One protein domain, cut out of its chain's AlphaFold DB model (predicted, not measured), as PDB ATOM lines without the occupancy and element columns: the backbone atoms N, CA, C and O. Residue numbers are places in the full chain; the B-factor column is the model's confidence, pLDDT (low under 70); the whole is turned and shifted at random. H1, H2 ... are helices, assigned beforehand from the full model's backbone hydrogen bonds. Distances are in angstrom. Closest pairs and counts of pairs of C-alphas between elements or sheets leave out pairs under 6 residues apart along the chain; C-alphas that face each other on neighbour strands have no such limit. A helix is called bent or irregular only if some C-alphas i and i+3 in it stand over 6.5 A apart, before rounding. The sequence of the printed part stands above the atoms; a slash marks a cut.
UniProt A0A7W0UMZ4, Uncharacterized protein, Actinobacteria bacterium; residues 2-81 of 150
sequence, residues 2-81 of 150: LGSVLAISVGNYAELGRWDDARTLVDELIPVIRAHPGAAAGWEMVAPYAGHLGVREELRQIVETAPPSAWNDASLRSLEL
ATOM      1  N   LEU A   2     185.751 194.794 154.434       73.94
ATOM      2  CA  LEU A   2     187.121 195.347 154.458       73.94
ATOM      3  C   LEU A   2     188.225 194.301 154.191       73.94
ATOM      4  O   LEU A   2     189.084 194.534 153.349       73.94
ATOM      5  N   GLY A   3     188.153 193.122 154.825       77.69
ATOM      6  CA  GLY A   3     189.133 192.045 154.612       77.69
ATOM      7  C   GLY A   3     189.229 191.567 153.157       77.69
ATOM      8  O   GLY A   3     190.325 191.350 152.655       77.69
ATOM      9  N   SER A   4     188.107 191.484 152.439       78.94
ATOM     10  CA  SER A   4     188.099 191.051 151.034       78.94
ATOM     11  C   SER A   4     188.689 192.089 150.086       78.94
ATOM     12  O   SER A   4     189.382 191.730 149.140       78.94
ATOM     13  N   VAL A   5     188.466 193.381 150.351       87.12
ATOM     14  CA  VAL A   5     189.086 194.458 149.565       87.12
ATOM     15  C   VAL A   5     190.603 194.447 149.746       87.12
ATOM     16  O   VAL A   5     191.333 194.550 148.760       87.12
ATOM     17  N   LEU A   6     191.076 194.263 150.982       89.31
ATOM     18  CA  LEU A   6     192.501 194.129 151.276       89.31
ATOM     19  C   LEU A   6     193.099 192.905 150.573       89.31
ATOM     20  O   LEU A   6     194.094 193.045 149.872       89.31
ATOM     21  N   ALA A   7     192.466 191.733 150.664       90.06
ATOM     22  CA  ALA A   7     192.961 190.505 150.038       90.06
ATOM     23  C   ALA A   7     193.075 190.613 148.506       90.06
ATOM     24  O   ALA A   7     194.108 190.266 147.933       90.06
ATOM     25  N   ILE A   8     192.054 191.168 147.846       90.38
ATOM     26  CA  ILE A   8     192.083 191.411 146.396       90.38
ATOM     27  C   ILE A   8     193.195 192.407 146.038       90.38
ATOM     28  O   ILE A   8     193.916 192.202 145.062       90.38
ATOM     29  N   SER A   9     193.363 193.469 146.830       94.19
ATOM     30  CA  SER A   9     194.399 194.484 146.601       94.19
ATOM     31  C   SER A   9     195.807 193.908 146.770       94.19
ATOM     32  O   SER A   9     196.659 194.145 145.918       94.19
ATOM     33  N   VAL A  10     196.033 193.089 147.804       95.25
ATOM     34  CA  VAL A  10     197.286 192.342 148.010       95.25
ATOM     35  C   VAL A  10     197.590 191.470 146.796       95.25
ATOM     36  O   VAL A  10     198.678 191.574 146.233       95.25
ATOM     37  N   GLY A  11     196.628 190.650 146.357       93.31
ATOM     38  CA  GLY A  11     196.800 189.773 145.196       93.31
ATOM     39  C   GLY A  11     197.099 190.541 143.907       93.31
ATOM     40  O   GLY A  11     197.973 190.143 143.142       93.31
ATOM     41  N   ASN A  12     196.437 191.678 143.681       94.25
ATOM     42  CA  ASN A  12     196.683 192.524 142.511       94.25
ATOM     43  C   ASN A  12     198.065 193.191 142.546       94.25
ATOM     44  O   ASN A  12     198.754 193.211 141.528       94.25
ATOM     45  N   TYR A  13     198.492 193.730 143.693       97.00
ATOM     46  CA  TYR A  13     199.833 194.302 143.814       97.00
ATOM     47  C   TYR A  13     200.914 193.238 143.634       97.00
ATOM     48  O   TYR A  13     201.867 193.466 142.890       97.00
ATOM     49  N   ALA A  14     200.729 192.059 144.230       95.56
ATOM     50  CA  ALA A  14     201.627 190.926 144.052       95.56
ATOM     51  C   ALA A  14     201.689 190.464 142.584       95.56
ATOM     52  O   ALA A  14     202.776 190.256 142.048       95.56
ATOM     53  N   GLU A  15     200.547 190.388 141.894       93.12
ATOM     54  CA  GLU A  15     200.479 190.040 140.470       93.12
ATOM     55  C   GLU A  15     201.281 191.009 139.590       93.12
ATOM     56  O   GLU A  15     201.924 190.591 138.628       93.12
ATOM     57  N   LEU A  16     201.274 192.296 139.944       93.81
ATOM     58  CA  LEU A  16     202.018 193.351 139.255       93.81
ATOM     59  C   LEU A  16     203.488 193.457 139.699       93.81
ATOM     60  O   LEU A  16     204.197 194.347 139.231       93.81
ATOM     61  N   GLY A  17     203.953 192.597 140.611       94.56
ATOM     62  CA  GLY A  17     205.306 192.653 141.170       94.56
ATOM     63  C   GLY A  17     205.555 193.846 142.100       94.56
ATOM     64  O   GLY A  17     206.703 194.174 142.394       94.56
ATOM     65  N   ARG A  18     204.494 194.514 142.570       97.50
ATOM     66  CA  ARG A  18     204.551 195.616 143.542       97.50
ATOM     67  C   ARG A  18     204.621 195.056 144.963       97.50
ATOM     68  O   ARG A  18     203.672 195.154 145.739       97.50
ATOM     69  N   TRP A  19     205.741 194.410 145.273       97.06
ATOM     70  CA  TRP A  19     205.907 193.609 146.489       97.06
ATOM     71  C   TRP A  19     205.817 194.420 147.782       97.06
ATOM     72  O   TRP A  19     205.208 193.941 148.732       97.06
ATOM     73  N   ASP A  20     206.338 195.649 147.809       97.00
ATOM     74  CA  ASP A  20     206.282 196.512 149.000       97.00
ATOM     75  C   ASP A  20     204.844 196.943 149.332       97.00
ATOM     76  O   ASP A  20     204.424 196.905 150.492       97.00
ATOM     77  N   ASP A  21     204.051 197.285 148.312       97.75
ATOM     78  CA  ASP A  21     202.632 197.617 148.479       97.75
ATOM     79  C   ASP A  21     201.834 196.385 148.927       97.75
ATOM     80  O   ASP A  21     201.021 196.455 149.852       97.75
ATOM     81  N   ALA A  22     202.097 195.231 148.303       97.38
ATOM     82  CA  ALA A  22     201.471 193.968 148.675       97.38
ATOM     83  C   ALA A  22     201.823 193.567 150.115       97.38
ATOM     84  O   ALA A  22     200.947 193.112 150.848       97.38
ATOM     85  N   ARG A  23     203.077 193.771 150.541       97.06
ATOM     86  CA  ARG A  23     203.529 193.500 151.911       97.06
ATOM     87  C   ARG A  23     202.853 194.432 152.910       97.06
ATOM     88  O   ARG A  23     202.312 193.954 153.900       97.06
ATOM     89  N   THR A  24     202.804 195.727 152.617       96.50
ATOM     90  CA  THR A  24     202.131 196.706 153.482       96.50
ATOM     91  C   THR A  24     200.671 196.317 153.718       96.50
ATOM     92  O   THR A  24     200.215 196.259 154.856       96.50
ATOM     93  N   LEU A  25     199.941 195.962 152.656       95.44
ATOM     94  CA  LEU A  25     198.541 195.568 152.800       95.44
ATOM     95  C   LEU A  25     198.352 194.183 153.429       95.44
ATOM     96  O   LEU A  25     197.335 193.957 154.087       95.44
ATOM     97  N   VAL A  26     199.289 193.244 153.250       94.94
ATOM     98  CA  VAL A  26     199.160 191.922 153.878       94.94
ATOM     99  C   VAL A  26     199.346 192.007 155.394       94.94
ATOM    100  O   VAL A  26     198.661 191.290 156.123       94.94
ATOM    101  N   ASP A  27     200.184 192.930 155.872       94.56
ATOM    102  CA  ASP A  27     200.338 193.232 157.299       94.56
ATOM    103  C   ASP A  27     199.041 193.739 157.942       94.56
ATOM    104  O   ASP A  27     198.721 193.367 159.071       94.56
ATOM    105  N   GLU A  28     198.249 194.523 157.208       92.62
ATOM    106  CA  GLU A  28     196.919 194.957 157.648       92.62
ATOM    107  C   GLU A  28     195.868 193.844 157.530       92.62
ATOM    108  O   GLU A  28     194.965 193.729 158.363       92.62
ATOM    109  N   LEU A  29     195.984 192.998 156.503       90.56
ATOM    110  CA  LEU A  29     195.041 191.917 156.234       90.56
ATOM    111  C   LEU A  29     195.096 190.818 157.301       90.56
ATOM    112  O   LEU A  29     194.043 190.391 157.779       90.56
ATOM    113  N   ILE A  30     196.293 190.345 157.673       90.50
ATOM    114  CA  ILE A  30     196.463 189.178 158.557       90.50
ATOM    115  C   ILE A  30     195.697 189.326 159.889       90.50
ATOM    116  O   ILE A  30     194.948 188.406 160.240       90.50
ATOM    117  N   PRO A  31     195.793 190.448 160.631       89.19
ATOM    118  CA  PRO A  31     195.018 190.644 161.856       89.19
ATOM    119  C   PRO A  31     193.502 190.605 161.627       89.19
ATOM    120  O   PRO A  31     192.771 190.016 162.425       89.19
ATOM    121  N   VAL A  32     193.026 191.195 160.524       86.25
ATOM    122  CA  VAL A  32     191.597 191.268 160.187       86.25
ATOM    123  C   VAL A  32     191.025 189.877 159.924       86.25
ATOM    124  O   VAL A  32     189.965 189.538 160.458       86.25
ATOM    125  N   ILE A  33     191.726 189.064 159.131       83.06
ATOM    126  CA  ILE A  33     191.259 187.719 158.773       83.06
ATOM    127  C   ILE A  33     191.411 186.735 159.936       83.06
ATOM    128  O   ILE A  33     190.553 185.878 160.114       83.06
ATOM    129  N   ARG A  34     192.431 186.900 160.790       85.06
ATOM    130  CA  ARG A  34     192.595 186.087 162.004       85.06
ATOM    131  C   ARG A  34     191.447 186.297 162.989       85.06
ATOM    132  O   ARG A  34     191.003 185.345 163.619       85.06
ATOM    133  N   ALA A  35     190.955 187.529 163.114       84.50
ATOM    134  CA  ALA A  35     189.812 187.836 163.969       84.50
ATOM    135  C   ALA A  35     188.488 187.273 163.420       84.50
ATOM    136  O   ALA A  35     187.562 187.029 164.190       84.50
ATOM    137  N   HIS A  36     188.391 187.059 162.103       78.31
ATOM    138  CA  HIS A  36     187.177 186.565 161.452       78.31
ATOM    139  C   HIS A  36     187.495 185.553 160.335       78.31
ATOM    140  O   HIS A  36     187.288 185.862 159.155       78.31
ATOM    141  N   PRO A  37     187.934 184.326 160.676       68.69
ATOM    142  CA  PRO A  37     188.385 183.340 159.691       68.69
ATOM    143  C   PRO A  37     187.307 182.922 158.688       68.69
ATOM    144  O   PRO A  37     187.634 182.454 157.615       68.69
ATOM    145  N   GLY A  38     186.017 183.101 158.999       63.19
ATOM    146  CA  GLY A  38     184.911 182.829 158.069       63.19
ATOM    147  C   GLY A  38     184.458 184.027 157.222       63.19
ATOM    148  O   GLY A  38     183.579 183.870 156.382       63.19
ATOM    149  N   ALA A  39     185.000 185.230 157.451       58.66
ATOM    150  CA  ALA A  39     184.514 186.471 156.834       58.66
ATOM    151  C   ALA A  39     185.402 187.004 155.697       58.66
ATOM    152  O   ALA A  39     185.061 188.017 155.080       58.66
ATOM    153  N   ALA A  40     186.542 186.368 155.432       57.81
ATOM    154  CA  ALA A  40     187.520 186.858 154.474       57.81
ATOM    155  C   ALA A  40     187.520 186.043 153.175       57.81
ATOM    156  O   ALA A  40     188.426 185.286 152.876       57.81
ATOM    157  N   ALA A  41     186.516 186.278 152.334       66.06
ATOM    158  CA  ALA A  41     186.660 185.963 150.912       66.06
ATOM    159  C   ALA A  41     187.887 186.705 150.341       66.06
ATOM    160  O   ALA A  41     188.106 187.861 150.722       66.06
ATOM    161  N   GLY A  42     188.654 186.088 149.439       76.88
ATOM    162  CA  GLY A  42     189.749 186.743 148.720       76.88
ATOM    163  C   GLY A  42     191.150 186.185 148.984       76.88
ATOM    164  O   GLY A  42     192.075 186.568 148.268       76.88
ATOM    165  N   TRP A  43     191.366 185.300 149.968       82.88
ATOM    166  CA  TRP A  43     192.705 184.723 150.198       82.88
ATOM    167  C   TRP A  43     193.170 183.816 149.059       82.88
ATOM    168  O   TRP A  43     194.375 183.643 148.894       82.88
ATOM    169  N   GLU A  44     192.271 183.328 148.208       88.06
ATOM    170  CA  GLU A  44     192.628 182.656 146.959       88.06
ATOM    171  C   GLU A  44     193.438 183.558 146.009       88.06
ATOM    172  O   GLU A  44     194.196 183.059 145.177       88.06
ATOM    173  N   MET A  45     193.332 184.886 146.166       89.81
ATOM    174  CA  MET A  45     194.155 185.871 145.458       89.81
ATOM    175  C   MET A  45     195.525 186.083 146.114       89.81
ATOM    176  O   MET A  45     196.452 186.531 145.447       89.81
ATOM    177  N   VAL A  46     195.670 185.777 147.406       93.19
ATOM    178  CA  VAL A  46     196.909 185.979 148.179       93.19
ATOM    179  C   VAL A  46     197.761 184.709 148.212       93.19
ATOM    180  O   VAL A  46     198.987 184.789 148.136       93.19
ATOM    181  N   ALA A  47     197.124 183.538 148.296       94.00
ATOM    182  CA  ALA A  47     197.766 182.239 148.484       94.00
ATOM    183  C   ALA A  47     198.928 181.950 147.510       94.00
ATOM    184  O   ALA A  47     199.986 181.540 148.000       94.00
ATOM    185  N   PRO A  48     198.833 182.249 146.193       94.31
ATOM    186  CA  PRO A  48     199.948 182.029 145.266       94.31
ATOM    187  C   PRO A  48     201.223 182.799 145.624       94.31
ATOM    188  O   PRO A  48     202.332 182.350 145.336       94.31
ATOM    189  N   TYR A  49     201.079 183.949 146.284       95.62
ATOM    190  CA  TYR A  49     202.179 184.861 146.607       95.62
ATOM    191  C   TYR A  49     202.597 184.791 148.074       95.62
ATOM    192  O   TYR A  49     203.596 185.401 148.449       95.62
ATOM    193  N   ALA A  50     201.888 184.034 148.915       94.88
ATOM    194  CA  ALA A  50     202.096 184.015 150.363       94.88
ATOM    195  C   ALA A  50     203.528 183.628 150.775       94.88
ATOM    196  O   ALA A  50     204.026 184.093 151.799       94.88
ATOM    197  N   GLY A  51     204.209 182.806 149.967       94.56
ATOM    198  CA  GLY A  51     205.625 182.486 150.165       94.56
ATOM    199  C   GLY A  51     206.543 183.690 149.948       94.56
ATOM    200  O   GLY A  51     207.408 183.946 150.777       94.56
ATOM    201  N   HIS A  52     206.324 184.456 148.876       94.62
ATOM    202  CA  HIS A  52     207.089 185.675 148.593       94.62
ATOM    203  C   HIS A  52     206.790 186.776 149.613       94.62
ATOM    204  O   HIS A  52     207.686 187.486 150.057       94.62
ATOM    205  N   LEU A  53     205.528 186.875 150.027       96.50
ATOM    206  CA  LEU A  53     205.098 187.813 151.051       96.50
ATOM    207  C   LEU A  53     205.552 187.406 152.453       96.50
ATOM    208  O   LEU A  53     205.427 188.227 153.343       96.50
ATOM    209  N   GLY A  54     206.058 186.191 152.687       96.56
ATOM    210  CA  GLY A  54     206.484 185.745 154.018       96.56
ATOM    211  C   GLY A  54     205.332 185.592 155.018       96.56
ATOM    212  O   GLY A  54     205.508 185.909 156.187       96.56
ATOM    213  N   VAL A  55     204.155 185.161 154.551       95.69
ATOM    214  CA  VAL A  55     202.947 184.943 155.383       95.69
ATOM    215  C   VAL A  55     202.298 183.573 155.148       95.69
ATOM    216  O   VAL A  55     201.131 183.359 155.471       95.69
ATOM    217  N   ARG A  56     203.015 182.639 154.505       95.69
ATOM    218  CA  ARG A  56     202.470 181.325 154.121       95.69
ATOM    219  C   ARG A  56     201.954 180.538 155.324       95.69
ATOM    220  O   ARG A  56     200.887 179.941 155.229       95.69
ATOM    221  N   GLU A  57     202.718 180.510 156.411       95.06
ATOM    222  CA  GLU A  57     202.381 179.743 157.613       95.06
ATOM    223  C   GLU A  57     201.137 180.314 158.292       95.06
ATOM    224  O   GLU A  57     200.171 179.599 158.543       95.06
ATOM    225  N   GLU A  58     201.131 181.625 158.505       93.00
ATOM    226  CA  GLU A  58     200.032 182.342 159.131       93.00
ATOM    227  C   GLU A  58     198.752 182.215 158.309       93.00
ATOM    228  O   GLU A  58     197.684 181.974 158.871       93.00
ATOM    229  N   LEU A  59     198.850 182.346 156.982       92.19
ATOM    230  CA  LEU A  59     197.697 182.203 156.105       92.19
ATOM    231  C   LEU A  59     197.164 180.766 156.111       92.19
ATOM    232  O   LEU A  59     195.950 180.585 156.166       92.19
ATOM    233  N   ARG A  60     198.035 179.750 156.123       93.56
ATOM    234  CA  ARG A  60     197.605 178.346 156.205       93.56
ATOM    235  C   ARG A  60     196.831 178.067 157.485       93.56
ATOM    236  O   ARG A  60     195.723 177.554 157.403       93.56
ATOM    237  N   GLN A  61     197.367 178.479 158.635       92.38
ATOM    238  CA  GLN A  61     196.700 178.300 159.927       92.38
ATOM    239  C   GLN A  61     195.310 178.944 159.924       92.38
ATOM    240  O   GLN A  61     194.342 178.352 160.389       92.38
ATOM    241  N   ILE A  62     195.187 180.145 159.354       89.31
ATOM    242  CA  ILE A  62     193.899 180.842 159.260       89.31
ATOM    243  C   ILE A  62     192.918 180.052 158.384       89.31
ATOM    244  O   ILE A  62     191.790 179.818 158.820       89.31
ATOM    245  N   VAL A  63     193.343 179.592 157.202       89.69
ATOM    246  CA  VAL A  63     192.496 178.808 156.284       89.69
ATOM    247  C   VAL A  63     192.079 177.465 156.900       89.69
ATOM    248  O   VAL A  63     190.925 177.073 156.755       89.69
ATOM    249  N   GLU A  64     192.961 176.792 157.643       90.69
ATOM    250  CA  GLU A  64     192.660 175.532 158.347       90.69
ATOM    251  C   GLU A  64     191.623 175.702 159.470       90.69
ATOM    252  O   GLU A  64     190.876 174.771 159.769       90.69
ATOM    253  N   THR A  65     191.545 176.887 160.085       89.06
ATOM    254  CA  THR A  65     190.521 177.192 161.104       89.06
ATOM    255  C   THR A  65     189.192 177.687 160.532       89.06
ATOM    256  O   THR A  65     188.206 177.792 161.268       89.06
ATOM    257  N   ALA A  66     189.141 178.019 159.241       85.94
ATOM    258  CA  ALA A  66     187.925 178.488 158.593       85.94
ATOM    259  C   ALA A  66     186.940 177.324 158.342       85.94
ATOM    260  O   ALA A  66     187.356 176.173 158.194       85.94
ATOM    261  N   PRO A  67     185.621 177.591 158.251       86.81
ATOM    262  CA  PRO A  67     184.648 176.566 157.881       86.81
ATOM    263  C   PRO A  67     185.027 175.864 156.561       86.81
ATOM    264  O   PRO A  67     185.405 176.555 155.610       86.81
ATOM    265  N   PRO A  68     184.911 174.525 156.462       88.56
ATOM    266  CA  PRO A  68     185.308 173.789 155.264       88.56
ATOM    267  C   PRO A  68     184.618 174.295 153.995       88.56
ATOM    268  O   PRO A  68     183.404 174.506 153.970       88.56
ATOM    269  N   SER A  69     185.393 174.472 152.926       90.56
ATOM    270  CA  SER A  69     184.882 174.837 151.607       90.56
ATOM    271  C   SER A  69     185.900 174.498 150.521       90.56
ATOM    272  O   SER A  69     187.105 174.557 150.756       90.56
ATOM    273  N   ALA A  70     185.428 174.244 149.299       92.69
ATOM    274  CA  ALA A  70     186.313 173.988 148.161       92.69
ATOM    275  C   ALA A  70     187.230 175.191 147.825       92.69
ATOM    276  O   ALA A  70     188.315 175.018 147.274       92.69
ATOM    277  N   TRP A  71     186.850 176.411 148.223       91.44
ATOM    278  CA  TRP A  71     187.702 177.605 148.134       91.44
ATOM    279  C   TRP A  71     188.913 177.521 149.068       91.44
ATOM    280  O   TRP A  71     190.027 177.884 148.679       91.44
ATOM    281  N   ASN A  72     188.706 177.009 150.282       91.69
ATOM    282  CA  ASN A  72     189.774 176.782 151.250       91.69
ATOM    283  C   ASN A  72     190.678 175.643 150.785       91.69
ATOM    284  O   ASN A  72     191.892 175.816 150.780       91.69
ATOM    285  N   ASP A  73     190.106 174.546 150.283       94.50
ATOM    286  CA  ASP A  73     190.878 173.421 149.741       94.50
ATOM    287  C   ASP A  73     191.793 173.860 148.586       94.50
ATOM    288  O   ASP A  73     192.978 173.522 148.552       94.50
ATOM    289  N   ALA A  74     191.277 174.669 147.652       95.25
ATOM    290  CA  ALA A  74     192.077 175.229 146.562       95.25
ATOM    291  C   ALA A  74     193.176 176.176 147.071       95.25
ATOM    292  O   ALA A  74     194.299 176.163 146.560       95.25
ATOM    293  N   SER A  75     192.876 176.978 148.093       93.94
ATOM    294  CA  SER A  75     193.839 177.904 148.695       93.94
ATOM    295  C   SER A  75     194.956 177.166 149.434       93.94
ATOM    296  O   SER A  75     196.118 177.526 149.269       93.94
ATOM    297  N   LEU A  76     194.638 176.100 150.179       95.25
ATOM    298  CA  LEU A  76     195.624 175.246 150.850       95.25
ATOM    299  C   LEU A  76     196.572 174.592 149.841       95.25
ATOM    300  O   LEU A  76     197.787 174.699 149.994       95.25
ATOM    301  N   ARG A  77     196.045 174.035 148.744       97.38
ATOM    302  CA  ARG A  77     196.886 173.514 147.650       97.38
ATOM    303  C   ARG A  77     197.801 174.583 147.058       97.38
ATOM    304  O   ARG A  77     198.981 174.337 146.831       97.38
ATOM    305  N   SER A  78     197.281 175.792 146.849       96.56
ATOM    306  CA  SER A  78     198.077 176.920 146.355       96.56
ATOM    307  C   SER A  78     199.202 177.303 147.335       96.56
ATOM    308  O   SER A  78     200.338 177.532 146.917       96.56
ATOM    309  N   LEU A  79     198.941 177.281 148.649       96.50
ATOM    310  CA  LEU A  79     199.954 177.511 149.691       96.50
ATOM    311  C   LEU A  79     201.055 176.440 149.699       96.50
ATOM    312  O   LEU A  79     202.204 176.753 150.021       96.50
ATOM    313  N   GLU A  80     200.718 175.211 149.315       96.44
ATOM    314  CA  GLU A  80     201.641 174.082 149.136       96.44
ATOM    315  C   GLU A  80     202.368 174.090 147.779       96.44
ATOM    316  O   GLU A  80     203.155 173.188 147.502       96.44
ATOM    317  N   LEU A  81     202.150 175.117 146.947       96.06
ATOM    318  CA  LEU A  81     202.655 175.208 145.570       96.06
ATOM    319  C   LEU A  81     202.110 174.106 144.637       96.06
ATOM    320  O   LEU A  81     202.652 173.878 143.552       96.06
TER     321      LEU A  81
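What this domain is: This is residues 2 to 81 of the 150 residues of an uncharacterized protein of Actinobacteria bacterium (UniProt A0A7W0UMZ4). Two helical hairpins, H1 with H2 and H3 with H4, stand next to each other with H2 and H3 as the inner pair, and the four helices follow one another in a U with H1 and H4 at its two ends. The long link from H2 to H3 folds back into the gap of the U, with residues 42 to 50 between H1 and H4; the two hairpins meet only over a small part of H2. The printed part has 80 residues with four named helices, in the order H1, H2, H3, H4, and no named strand; its class is all helix. It is compact, with a radius of gyration of the C-alphas of 11.0 A, and its C-alphas span 31 by 26 by 17 A.

Where its parts are: Find C-alpha 2 at (187.121, 195.347, 154.458); from there H1, residues 2 to 15, runs 20.1 A. After residues 16 to 18, look for H2, residues 19 to 35, the longest helix, 24.5 A from first to last C-alpha; its C-alpha 35 is at (189.812, 187.836, 163.969). Near residue 28 you will find a kink of 33 degrees; H2 is neither bent nor irregular, but only just, with C-alphas 28 and 31 at 6.3 A. Residues 36 to 55 hold no named element. Then comes H3, residues 56 to 65, of 14.4 A, and after residues 66 to 69 H4, residues 70 to 79, of 14.2 A, ending at C-alpha 79 at (199.954, 177.511, 149.691).

How they stand to each other: Begin with H1 and H2, a helical hairpin: they touch, opposite ways at a shallow tilt of 29 degrees, and their closest C-alphas are those of Val 10 and Ala 22, 4.5 A apart. H2 touches H3 with residues 30 to 34 alone; the closest C-alphas, of Arg 34 and Ile 62, are 6.1 A apart, and the two run the same way at a shallow tilt of 27 degrees. H3 and H4 form the second helical hairpin: they touch, opposite ways at a shallow tilt of 22 degrees, with the C-alphas of Val 63 and Asn 72 closest at 6.1 A. The helix packing is mostly aligned. H1 is apart from H3 and from H4, and H2 is apart from H4. In the backbones of H1, H3 and H4 every O i to N i+4 pair is within hydrogen-bond range; in H2 10 of 13 are.

The domain as a whole: The C-alphas of Asp 20 and Pro 68, the two farthest apart, are 31.6 A from each other. The printed part has no cut. The links H1 to H2 and H3 to H4 are tight; the link H2 to H3, 20 residues, is long. The mean pLDDT of the printed part is 89.9; look for values under 70 at residues 37 to 41, in the long link.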